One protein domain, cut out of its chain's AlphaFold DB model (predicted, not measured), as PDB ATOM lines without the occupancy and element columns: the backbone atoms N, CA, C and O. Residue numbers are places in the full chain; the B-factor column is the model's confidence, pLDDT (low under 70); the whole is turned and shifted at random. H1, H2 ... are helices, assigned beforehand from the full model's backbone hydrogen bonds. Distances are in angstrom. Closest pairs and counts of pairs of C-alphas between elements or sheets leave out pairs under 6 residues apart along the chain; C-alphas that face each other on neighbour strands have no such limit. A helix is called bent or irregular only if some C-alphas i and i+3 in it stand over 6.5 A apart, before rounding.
ATOM      1  N   ARG A 294     147.495 158.677  97.331       78.44
ATOM      2  CA  ARG A 294     146.413 159.645  97.573       78.44
ATOM      3  C   ARG A 294     146.699 161.038  97.008       78.44
ATOM      4  O   ARG A 294     145.794 161.856  96.926       78.44
ATOM      5  N   ASP A 295     147.949 161.340  96.699       80.25
ATOM      6  CA  ASP A 295     148.467 162.678  96.411       80.25
ATOM      7  C   ASP A 295     149.115 162.744  95.020       80.25
ATOM      8  O   ASP A 295     150.203 163.290  94.837       80.25
ATOM      9  N   LEU A 296     148.463 162.137  94.025       85.94
ATOM     10  CA  LEU A 296     148.997 162.080  92.669       85.94
ATOM     11  C   LEU A 296     148.938 163.446  91.969       85.94
ATOM     12  O   LEU A 296     147.854 164.018  91.848       85.94
ATOM     13  N   PRO A 297     150.062 163.940  91.413       87.12
ATOM     14  CA  PRO A 297     150.051 165.113  90.550       87.12
ATOM     15  C   PRO A 297     149.142 164.910  89.337       87.12
ATOM     16  O   PRO A 297     149.053 163.809  88.785       87.12
ATOM     17  N   LYS A 298     148.528 165.994  88.849       87.31
ATOM     18  CA  LYS A 298     147.620 165.941  87.693       87.31
ATOM     19  C   LYS A 298     148.267 165.289  86.465       87.31
ATOM     20  O   LYS A 298     147.630 164.462  85.822       87.31
ATOM     21  N   ALA A 299     149.539 165.587  86.181       88.88
ATOM     22  CA  ALA A 299     150.267 164.989  85.060       88.88
ATOM     23  C   ALA A 299     150.355 163.452  85.151       88.88
ATOM     24  O   ALA A 299     150.316 162.761  84.132       88.88
ATOM     25  N   VAL A 300     150.433 162.912  86.371       91.06
ATOM     26  CA  VAL A 300     150.443 161.468  86.632       91.06
ATOM     27  C   VAL A 300     149.049 160.880  86.434       91.06
ATOM     28  O   VAL A 300     148.909 159.876  85.735       91.06
ATOM     29  N   VAL A 301     148.011 161.531  86.970       91.12
ATOM     30  CA  VAL A 301     146.608 161.125  86.770       91.12
ATOM     31  C   VAL A 301     146.256 161.104  85.279       91.12
ATOM     32  O   VAL A 301     145.687 160.128  84.794       91.12
ATOM     33  N   ASP A 302     146.687 162.115  84.521       90.94
ATOM     34  CA  ASP A 302     146.479 162.199  83.072       90.94
ATOM     35  C   ASP A 302     147.119 161.035  82.302       90.94
ATOM     36  O   ASP A 302     146.608 160.644  81.250       90.94
ATOM     37  N   LYS A 303     148.214 160.457  82.813       92.44
ATOM     38  CA  LYS A 303     148.837 159.256  82.237       92.44
ATOM     39  C   LYS A 303     148.120 157.972  82.636       92.44
ATOM     40  O   LYS A 303     147.958 157.095  81.791       92.44
ATOM     41  N   LEU A 304     147.715 157.854  83.896       92.38
ATOM     42  CA  LEU A 304     147.133 156.624  84.437       92.38
ATOM     43  C   LEU A 304     145.647 156.455  84.084       92.38
ATOM     44  O   LEU A 304     145.169 155.326  84.018       92.38
ATOM     45  N   LYS A 305     144.904 157.535  83.801       90.31
ATOM     46  CA  LYS A 305     143.465 157.448  83.477       90.31
ATOM     47  C   LYS A 305     143.167 156.643  82.211       90.31
ATOM     48  O   LYS A 305     142.093 156.072  82.080       90.31
ATOM     49  N   THR A 306     144.133 156.562  81.295       90.38
ATOM     50  CA  THR A 306     144.061 155.737  80.081       90.38
ATOM     51  C   THR A 306     144.916 154.470  80.187       90.38
ATOM     52  O   THR A 306     145.324 153.921  79.161       90.38
ATOM     53  N   ASP A 307     145.278 154.031  81.400       92.50
ATOM     54  CA  ASP A 307     146.059 152.804  81.576       92.50
ATOM     55  C   ASP A 307     145.300 151.603  81.011       92.50
ATOM     56  O   ASP A 307     144.072 151.559  81.009       92.50
ATOM     57  N   LYS A 308     146.033 150.594  80.545       89.50
ATOM     58  CA  LYS A 308     145.440 149.359  80.026       89.50
ATOM     59  C   LYS A 308     144.813 148.519  81.139       89.50
ATOM     60  O   LYS A 308     143.885 147.764  80.862       89.50
ATOM     61  N   SER A 309     145.319 148.623  82.368       87.38
ATOM     62  CA  SER A 309     144.815 147.847  83.497       87.38
ATOM     63  C   SER A 309     143.643 148.529  84.190       87.38
ATOM     64  O   SER A 309     143.762 149.654  84.672       87.38
ATOM     65  N   PHE A 310     142.558 147.773  84.317       82.62
ATOM     66  CA  PHE A 310     141.379 148.089  85.122       82.62
ATOM     67  C   PHE A 310     141.738 148.498  86.558       82.62
ATOM     68  O   PHE A 310     141.319 149.543  87.038       82.62
ATOM     69  N   ILE A 311     142.602 147.723  87.228       83.25
ATOM     70  CA  ILE A 311     142.963 147.961  88.639       83.25
ATOM     71  C   ILE A 311     143.551 149.367  88.815       83.25
ATOM     72  O   ILE A 311     143.209 150.077  89.754       83.25
ATOM     73  N   ILE A 312     144.394 149.794  87.872       88.94
ATOM     74  CA  ILE A 312     145.036 151.112  87.905       88.94
ATOM     75  C   ILE A 312     144.004 152.226  87.712       88.94
ATOM     76  O   ILE A 312     144.022 153.201  88.460       88.94
ATOM     77  N   ARG A 313     143.100 152.089  86.734       88.31
ATOM     78  CA  ARG A 313     142.061 153.096  86.475       88.31
ATOM     79  C   ARG A 313     141.074 153.201  87.642       88.31
ATOM     80  O   ARG A 313     140.761 154.310  88.063       88.31
ATOM     81  N   SER A 314     140.661 152.069  88.212       81.06
ATOM     82  CA  SER A 314     139.774 152.011  89.380       81.06
ATOM     83  C   SER A 314     140.408 152.645  90.625       81.06
ATOM     84  O   SER A 314     139.761 153.414  91.334       81.06
ATOM     85  N   ASN A 315     141.713 152.448  90.845       85.12
ATOM     86  CA  ASN A 315     142.427 153.109  91.940       85.12
ATOM     87  C   ASN A 315     142.376 154.647  91.847       85.12
ATOM     88  O   ASN A 315     142.298 155.306  92.882       85.12
ATOM     89  N   LEU A 316     142.325 155.242  90.647       86.50
ATOM     90  CA  LEU A 316     142.169 156.700  90.487       86.50
ATOM     91  C   LEU A 316     140.783 157.217  90.891       86.50
ATOM     92  O   LEU A 316     140.646 158.389  91.243       86.50
ATOM     93  N   LEU A 317     139.766 156.356  90.818       80.62
ATOM     94  CA  LEU A 317     138.413 156.648  91.292       80.62
ATOM     95  C   LEU A 317     138.313 156.550  92.821       80.62
ATOM     96  O   LEU A 317     137.383 157.093  93.424       80.62
ATOM     97  N   SER A 318     139.279 155.880  93.452       71.62
ATOM     98  CA  SER A 318     139.424 155.848  94.901       71.62
ATOM     99  C   SER A 318     140.031 157.162  95.430       71.62
ATOM    100  O   SER A 318     140.661 157.938  94.710       71.62
ATOM    101  N   ARG A 319     139.731 157.463  96.695       62.59
ATOM    102  CA  ARG A 319     139.790 158.796  97.327       62.59
ATOM    103  C   ARG A 319     141.036 159.647  96.991       62.59
ATOM    104  O   ARG A 319     142.166 159.174  97.062       62.59
ATOM    105  N   ASN A 320     140.784 160.945  96.772       64.94
ATOM    106  CA  ASN A 320     141.688 162.075  96.474       64.94
ATOM    107  C   ASN A 320     142.217 162.207  95.035       64.94
ATOM    108  O   ASN A 320     142.273 163.331  94.544       64.94
ATOM    109  N   SER A 321     142.520 161.128  94.309       73.06
ATOM    110  CA  SER A 321     142.980 161.244  92.907       73.06
ATOM    111  C   SER A 321     141.868 161.717  91.958       73.06
ATOM    112  O   SER A 321     142.119 162.473  91.016       73.06
ATOM    113  N   ALA A 322     140.613 161.381  92.275       74.25
ATOM    114  CA  ALA A 322     139.428 161.815  91.537       74.25
ATOM    115  C   ALA A 322     139.233 163.344  91.497       74.25
ATOM    116  O   ALA A 322     138.531 163.848  90.620       74.25
ATOM    117  N   GLN A 323     139.867 164.112  92.395       81.12
ATOM    118  CA  GLN A 323     139.806 165.580  92.354       81.12
ATOM    119  C   GLN A 323     140.420 166.154  91.066       81.12
ATOM    120  O   GLN A 323     140.054 167.244  90.632       81.12
ATOM    121  N   HIS A 324     141.355 165.419  90.456       84.38
ATOM    122  CA  HIS A 324     142.011 165.810  89.212       84.38
ATOM    123  C   HIS A 324     141.245 165.362  87.962       84.38
ATOM    124  O   HIS A 324     141.619 165.769  86.863       84.38
ATOM    125  N   LEU A 325     140.177 164.573  88.125       86.44
ATOM    126  CA  LEU A 325     139.314 164.099  87.047       86.44
ATOM    127  C   LEU A 325     138.070 164.983  86.907       86.44
ATOM    128  O   LEU A 325     137.464 165.417  87.892       86.44
ATOM    129  N   THR A 326     137.661 165.222  85.668       89.56
ATOM    130  CA  THR A 326     136.359 165.802  85.317       89.56
ATOM    131  C   THR A 326     135.243 164.767  85.465       89.56
ATOM    132  O   THR A 326     135.501 163.565  85.489       89.56
ATOM    133  N   ASP A 327     133.989 165.220  85.562       88.62
ATOM    134  CA  ASP A 327     132.847 164.301  85.660       88.62
ATOM    135  C   ASP A 327     132.761 163.393  84.425       88.62
ATOM    136  O   ASP A 327     132.484 162.206  84.558       88.62
ATOM    137  N   ASP A 328     133.071 163.911  83.233       87.81
ATOM    138  CA  ASP A 328     133.060 163.123  81.998       87.81
ATOM    139  C   ASP A 328     134.177 162.075  81.958       87.81
ATOM    140  O   ASP A 328     133.944 160.957  81.511       87.81
ATOM    141  N   GLU A 329     135.367 162.383  82.481       88.50
ATOM    142  CA  GLU A 329     136.437 161.386  82.625       88.50
ATOM    143  C   GLU A 329     136.066 160.300  83.635       88.50
ATOM    144  O   GLU A 329     136.315 159.125  83.375       88.50
ATOM    145  N   ILE A 330     135.431 160.669  84.753       87.06
ATOM    146  CA  ILE A 330     134.898 159.699  85.718       87.06
ATOM    147  C   ILE A 330     133.864 158.805  85.025       87.06
ATOM    148  O   ILE A 330     133.929 157.586  85.170       87.06
ATOM    149  N   ARG A 331     132.954 159.385  84.229       85.00
ATOM    150  CA  ARG A 331     131.956 158.619  83.474       85.00
ATOM    151  C   ARG A 331     132.592 157.678  82.457       85.00
ATOM    152  O   ARG A 331     132.163 156.535  82.374       85.00
ATOM    153  N   GLU A 332     133.593 158.118  81.698       84.19
ATOM    154  CA  GLU A 332     134.266 157.261  80.712       84.19
ATOM    155  C   GLU A 332     135.049 156.122  81.366       84.19
ATOM    156  O   GLU A 332     134.992 155.001  80.864       84.19
ATOM    157  N   ILE A 333     135.729 156.376  82.493       84.69
ATOM    158  CA  ILE A 333     136.378 155.309  83.262       84.69
ATOM    159  C   ILE A 333     135.301 154.327  83.727       84.69
ATOM    160  O   ILE A 333     135.346 153.167  83.334       84.69
ATOM    161  N   LEU A 334     134.276 154.790  84.456       79.38
ATOM    162  CA  LEU A 334     133.187 153.936  84.942       79.38
ATOM    163  C   LEU A 334     132.533 153.129  83.812       79.38
ATOM    164  O   LEU A 334     132.373 151.927  83.957       79.38
ATOM    165  N   ARG A 335     132.227 153.722  82.654       76.31
ATOM    166  CA  ARG A 335     131.658 152.984  81.510       76.31
ATOM    167  C   ARG A 335     132.543 151.829  81.037       76.31
ATOM    168  O   ARG A 335     132.003 150.770  80.740       76.31
ATOM    169  N   GLY A 336     133.864 152.015  80.996       68.88
ATOM    170  CA  GLY A 336     134.816 150.942  80.680       68.88
ATOM    171  C   GLY A 336     135.029 149.931  81.817       68.88
ATOM    172  O   GLY A 336     135.497 148.820  81.585       68.88
ATOM    173  N   GLU A 337     134.691 150.294  83.059       65.56
ATOM    174  CA  GLU A 337     134.837 149.428  84.236       65.56
ATOM    175  C   GLU A 337     133.557 148.616  84.562       65.56
ATOM    176  O   GLU A 337     133.639 147.507  85.098       65.56
ATOM    177  N   LEU A 338     132.368 149.141  84.243       56.94
ATOM    178  CA  LEU A 338     131.061 148.606  84.661       56.94
ATOM    179  C   LEU A 338     130.611 147.352  83.894       56.94
ATOM    180  O   LEU A 338     129.730 146.639  84.369       56.94
ATOM    181  N   GLY A 339     131.260 147.014  82.776       53.69
ATOM    182  CA  GLY A 339     131.090 145.711  82.120       53.69
ATOM    183  C   GLY A 339     131.646 144.529  82.935       53.69
ATOM    184  O   GLY A 339     131.305 143.377  82.662       53.69
ATOM    185  N   VAL A 340     132.485 144.796  83.948       51.47
ATOM    186  CA  VAL A 340     133.212 143.777  84.732       51.47
ATOM    187  C   VAL A 340     132.662 143.621  86.160       51.47
ATOM    188  O   VAL A 340     132.806 142.557  86.762       51.47
ATOM    189  N   MET A 341     132.000 144.644  86.711       52.59
ATOM    190  CA  MET A 341     131.517 144.656  88.097       52.59
ATOM    191  C   MET A 341     130.021 144.320  88.182       52.59
ATOM    192  O   MET A 341     129.177 145.172  87.925       52.59
ATOM    193  N   ARG A 342     129.673 143.089  88.586       51.81
ATOM    194  CA  ARG A 342     128.280 142.743  88.943       51.81
ATOM    195  C   ARG A 342     127.868 143.240  90.333       51.81
ATOM    196  O   ARG A 342     126.688 143.498  90.525       51.81
ATOM    197  N   ASP A 343     128.827 143.451  91.238       52.19
ATOM    198  CA  ASP A 343     128.586 143.816  92.640       52.19
ATOM    199  C   ASP A 343     129.501 144.990  93.046       52.19
ATOM    200  O   ASP A 343     130.639 144.807  93.480       52.19
ATOM    201  N   TRP A 344     129.034 146.224  92.823       55.91
ATOM    202  CA  TRP A 344     129.811 147.451  93.068       55.91
ATOM    203  C   TRP A 344     129.772 147.916  94.535       55.91
ATOM    204  O   TRP A 344     130.705 148.598  94.963       55.91
ATOM    205  N   ASP A 345     128.753 147.501  95.300       53.59
ATOM    206  CA  ASP A 345     128.534 147.899  96.702       53.59
ATOM    207  C   ASP A 345     129.668 147.449  97.647       53.59
ATOM    208  O   ASP A 345     129.963 148.135  98.624       53.59
ATOM    209  N   ASP A 346     130.361 146.347  97.328       53.09
ATOM    210  CA  ASP A 346     131.419 145.775  98.178       53.09
ATOM    211  C   ASP A 346     132.850 146.083  97.695       53.09
ATOM    212  O   ASP A 346     133.817 145.828  98.418       53.09
ATOM    213  N   CYS A 347     133.028 146.610  96.476       51.25
ATOM    214  CA  CYS A 347     134.342 146.569  95.824       51.25
ATOM    215  C   CYS A 347     135.232 147.799  96.055       51.25
ATOM    216  O   CYS A 347     136.451 147.631  96.079       51.25
ATOM    217  N   PHE A 348     134.706 149.020  96.235       56.75
ATOM    218  CA  PHE A 348     135.572 150.206  96.350       56.75
ATOM    219  C   PHE A 348     134.973 151.328  97.213       56.75
ATOM    220  O   PHE A 348     133.845 151.754  96.976       56.75
ATOM    221  N   PRO A 349     135.733 151.906  98.167       60.72
ATOM    222  CA  PRO A 349     135.313 153.108  98.876       60.72
ATOM    223  C   PRO A 349     135.494 154.332  97.966       60.72
ATOM    224  O   PRO A 349     136.471 155.079  98.105       60.72
ATOM    225  N   PHE A 350     134.560 154.541  97.037       69.69
ATOM    226  CA  PHE A 350     134.492 155.758  96.230       69.69
ATOM    227  C   PHE A 350     134.423 157.007  97.122       69.69
ATOM    228  O   PHE A 350     133.994 156.969  98.281       69.69
ATOM    229  N   ASP A 351     134.887 158.137  96.591       71.06
ATOM    230  CA  ASP A 351     134.525 159.433  97.164       71.06
ATOM    231  C   ASP A 351     133.085 159.797  96.755       71.06
ATOM    232  O   ASP A 351     132.617 159.384  95.693       71.06
ATOM    233  N   LYS A 352     132.388 160.608  97.561       80.00
ATOM    234  CA  LYS A 352     130.960 160.945  97.402       80.00
ATOM    235  C   LYS A 352     130.613 161.473  96.010       80.00
ATOM    236  O   LYS A 352     129.518 161.234  95.511       80.00
ATOM    237  N   ARG A 353     131.538 162.211  95.380       86.00
ATOM    238  CA  ARG A 353     131.373 162.715  94.006       86.00
ATOM    239  C   ARG A 353     131.325 161.573  92.990       86.00
ATOM    240  O   ARG A 353     130.468 161.581  92.117       86.00
ATOM    241  N   VAL A 354     132.233 160.605  93.110       83.31
ATOM    242  CA  VAL A 354     132.295 159.443  92.214       83.31
ATOM    243  C   VAL A 354     131.081 158.540  92.438       83.31
ATOM    244  O   VAL A 354     130.470 158.110  91.468       83.31
ATOM    245  N   GLU A 355     130.682 158.333  93.694       80.19
ATOM    246  CA  GLU A 355     129.482 157.570  94.064       80.19
ATOM    247  C   GLU A 355     128.206 158.165  93.441       80.19
ATOM    248  O   GLU A 355     127.413 157.445  92.838       80.19
ATOM    249  N   ALA A 356     128.041 159.492  93.498       83.38
ATOM    250  CA  ALA A 356     126.900 160.173  92.887       83.38
ATOM    251  C   ALA A 356     126.865 160.014  91.355       83.38
ATOM    252  O   ALA A 356     125.804 159.749  90.791       83.38
ATOM    253  N   ILE A 357     128.018 160.144  90.686       84.62
ATOM    254  CA  ILE A 357     128.132 159.973  89.227       84.62
ATOM    255  C   ILE A 357     127.871 158.517  88.827       84.62
ATOM    256  O   ILE A 357     127.192 158.265  87.832       84.62
ATOM    257  N   ALA A 358     128.376 157.553  89.599       79.12
ATOM    258  CA  ALA A 358     128.113 156.138  89.370       79.12
ATOM    259  C   ALA A 358     126.610 155.839  89.475       79.12
ATOM    260  O   ALA A 358     126.039 155.267  88.548       79.12
ATOM    261  N   LEU A 359     125.944 156.302  90.539       77.75
ATOM    262  CA  LEU A 359     124.503 156.118  90.729       77.75
ATOM    263  C   LEU A 359     123.680 156.746  89.589       77.75
ATOM    264  O   LEU A 359     122.729 156.133  89.102       77.75
ATOM    265  N   GLU A 360     124.056 157.944  89.128       81.12
ATOM    266  CA  GLU A 360     123.442 158.595  87.961       81.12
ATOM    267  C   GLU A 360     123.582 157.737  86.691       81.12
ATOM    268  O   GLU A 360     122.606 157.534  85.967       81.12
ATOM    269  N   LEU A 361     124.774 157.200  86.418       75.75
ATOM    270  CA  LEU A 361     125.006 156.349  85.248       75.75
ATOM    271  C   LEU A 361     124.168 155.069  85.297       75.75
ATOM    272  O   LEU A 361     123.525 154.719  84.309       75.75
ATOM    273  N   PHE A 362     124.125 154.398  86.448       69.81
ATOM    274  CA  PHE A 362     123.349 153.171  86.616       69.81
ATOM    275  C   PHE A 362     121.845 153.397  86.469       69.81
ATOM    276  O   PHE A 362     121.159 152.591  85.840       69.81
ATOM    277  N   THR A 363     121.330 154.486  87.041       70.19
ATOM    278  CA  THR A 363     119.897 154.808  86.990       70.19
ATOM    279  C   THR A 363     119.434 155.200  85.588       70.19
ATOM    280  O   THR A 363     118.319 154.846  85.207       70.19
ATOM    281  N   ASN A 364     120.279 155.882  84.809       69.81
ATOM    282  CA  ASN A 364     119.924 156.382  83.479       69.81
ATOM    283  C   ASN A 364     120.223 155.407  82.329       69.81
ATOM    284  O   ASN A 364     119.477 155.388  81.351       69.81
ATOM    285  N   GLU A 365     121.306 154.627  82.402       66.56
ATOM    286  CA  GLU A 365     121.743 153.749  81.301       66.56
ATOM    287  C   GLU A 365     121.388 152.263  81.542       66.56
ATOM    288  O   GLU A 365     121.266 151.504  80.579       66.56
ATOM    289  N   GLY A 366     121.142 151.852  82.795       57.97
ATOM    290  CA  GLY A 366     120.901 150.455  83.182       57.97
ATOM    291  C   GLY A 366     122.134 149.546  82.985       57.97
ATOM    292  O   GLY A 366     123.036 149.880  82.217       57.97
ATOM    293  N   PRO A 367     122.207 148.374  83.646       54.34
ATOM    294  CA  PRO A 367     123.356 147.469  83.509       54.34
ATOM    295  C   PRO A 367     123.563 146.977  82.063       54.34
ATOM    296  O   PRO A 367     124.699 146.836  81.622       54.34
ATOM    297  N   ASP A 368     122.484 146.801  81.292       51.09
ATOM    298  CA  ASP A 368     122.543 146.308  79.908       51.09
ATOM    299  C   ASP A 368     122.917 147.396  78.877       51.09
ATOM    300  O   ASP A 368     123.546 147.099  77.858       51.09
ATOM    301  N   GLY A 369     122.572 148.668  79.125       51.28
ATOM    302  CA  GLY A 369     122.897 149.785  78.225       51.28
ATOM    303  C   GLY A 369     124.369 150.205  78.279       51.28
ATOM    304  O   GLY A 369     124.917 150.666  77.274       51.28
ATOM    305  N   LEU A 370     125.022 149.973  79.422       52.59
ATOM    306  CA  LEU A 370     126.458 150.182  79.625       52.59
ATOM    307  C   LEU A 370     127.306 149.148  78.857       52.59
ATOM    308  O   LEU A 370     128.306 149.511  78.241       52.59
ATOM    309  N   ILE A 371     126.862 147.885  78.802       49.00
ATOM    310  CA  ILE A 371     127.548 146.778  78.102       49.00
ATOM    311  C   ILE A 371     127.430 146.907  76.569       49.00
ATOM    312  O   ILE A 371     128.356 146.577  75.821       49.00
ATOM    313  N   ALA A 372     126.302 147.420  76.068       45.16
ATOM    314  CA  ALA A 372     126.035 147.513  74.632       45.16
ATOM    315  C   ALA A 372     126.980 148.482  73.886       45.16
ATOM    316  O   ALA A 372     127.346 148.223  72.742       45.16
ATOM    317  N   ARG A 373     127.434 149.570  74.526       50.31
ATOM    318  CA  ARG A 373     128.265 150.603  73.872       50.31
ATOM    319  C   ARG A 373     129.753 150.259  73.746       50.31
ATOM    320  O   ARG A 373     130.417 150.822  72.876       50.31
ATOM    321  N   GLU A 374     130.291 149.350  74.560       44.00
ATOM    322  CA  GLU A 374     131.659 148.838  74.357       44.00
ATOM    323  C   GLU A 374     131.753 147.941  73.117       44.00
ATOM    324  O   GLU A 374     132.747 147.987  72.388       44.00
ATOM    325  N   SER A 375     130.683 147.190  72.839       44.62
ATOM    326  CA  SER A 375     130.576 146.297  71.678       44.62
ATOM    327  C   SER A 375     130.661 147.069  70.355       44.62
ATOM    328  O   SER A 375     131.321 146.625  69.418       44.62
ATOM    329  N   ASP A 376     130.075 148.269  70.307       45.88
ATOM    330  CA  ASP A 376     130.092 149.140  69.126       45.88
ATOM    331  C   ASP A 376     131.453 149.832  68.895       45.88
ATOM    332  O   ASP A 376     131.771 150.199  67.765       45.88
ATOM    333  N   LYS A 377     132.293 149.995  69.932       47.47
ATOM    334  CA  LYS A 377     133.638 150.597  69.799       47.47
ATOM    335  C   LYS A 377     134.727 149.590  69.395       47.47
ATOM    336  O   LYS A 377     135.757 150.014  68.884       47.47
ATOM    337  N   GLN A 378     134.526 148.286  69.605       41.75
ATOM    338  CA  GLN A 378     135.465 147.233  69.168       41.75
ATOM    339  C   GLN A 378     135.199 146.723  67.740       41.75
ATOM    340  O   GLN A 378     135.933 145.872  67.240       41.75
ATOM    341  N   GLY A 379     134.167 147.251  67.075       41.91
ATOM    342  CA  GLY A 379     133.792 146.924  65.703       41.91
ATOM    343  C   GLY A 379     134.176 147.987  64.670       41.91
ATOM    344  O   GLY A 379     133.302 148.372  63.900       41.91
TER     345      GLY A 379
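What this domain is: This is residues 294 to 379 of the 380 residues of an uncharacterized protein of Sutterella sp. AM11-39 (UniProt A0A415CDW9). The longest helix, H5, is bent into an L; its first arm, H5a, packs across H4, the helix nearest the middle, and its second arm, H5b, turns off at about a right angle and passes H4 near its end. H2 lies side by side with H4 on one side and with H1 on another, and the four-residue H3 sits at the end where H1 and H4 begin and H2 ends. The printed part has 86 residues with five named helices, H1 to H5 in chain order, and no named strand, and the class is all helix. The whole is compact, with a radius of gyration of the C-alphas of 12.6 A and spans of 35 by 29 by 20 A.

Where its parts are: H5, residues 352 to 377, was assigned as one helix by its hydrogen bonds but is bent, with C-alphas 364 and 367 9.6 A apart. Its arm H5a, residues 352 to 364, is 18.3 A long and begins at C-alpha 352 at (130.960, 160.945, 97.402). Its arm H5b, residues 367 to 377, is 17.4 A long and ends at C-alpha 377 at (133.638, 150.597, 69.799). H4, residues 327 to 337, is 15.1 A long. H3 is residues 321 to 324, 6.0 A, and H2 is residues 310 to 317, 11.0 A. H1, residues 298 to 304, is 9.9 A long and begins at (147.620, 165.941, 87.693).

How they stand to each other: H5a and H5b are near each other and about perpendicular, at 87 degrees. H5a touches H4 at a steep tilt of 65 degrees, the same way; the closest C-alphas, of Ile 330 and Val 354, are 7.0 A apart. H5b is close to H4 but not clearly touching, about perpendicular at 90 degrees, with the closest C-alphas, of Arg 335 and Leu 370, 6.2 A apart. H2 touches H4 at a shallow tilt of 27 degrees, opposite ways, closest at the C-alphas of Phe 310 and Glu 337, 6.7 A. H1 and H2 form a helical hairpin and touch at a shallow tilt of 25 degrees, opposite ways, closest at the C-alphas of Leu 304 and Arg 313, 6.5 A. Helix packing is mostly aligned, only just, with 2 of 3 tilted pairs shallow. H1 and H3 only just touch, with 3 pairs of C-alphas within 8 A, the closest those of Lys 298 and His 324, 5.8 A. H1 is apart from H4 and from both arms of H5. Each O i to N i+4 pair is within hydrogen-bond range in H1, H4 and H5a, against 3 of 4 in H2 and 1 of 7 in H5b, where 2 of 8 O i to N i+3 pairs are; H3 is too short for an i+4 pair.

The domain as a whole: The two C-alphas farthest apart, of Asp 295 and Gly 379, are 37.5 A apart. The printed part has no cut. The link from H4 to H5, residues 338 to 351, is long, and the other links are tight. The mean pLDDT of the printed part is 72.5; residues 319 to 320, 336 to 350, 362 and 364 to 379 are under 70, and H5b has a mean of 49.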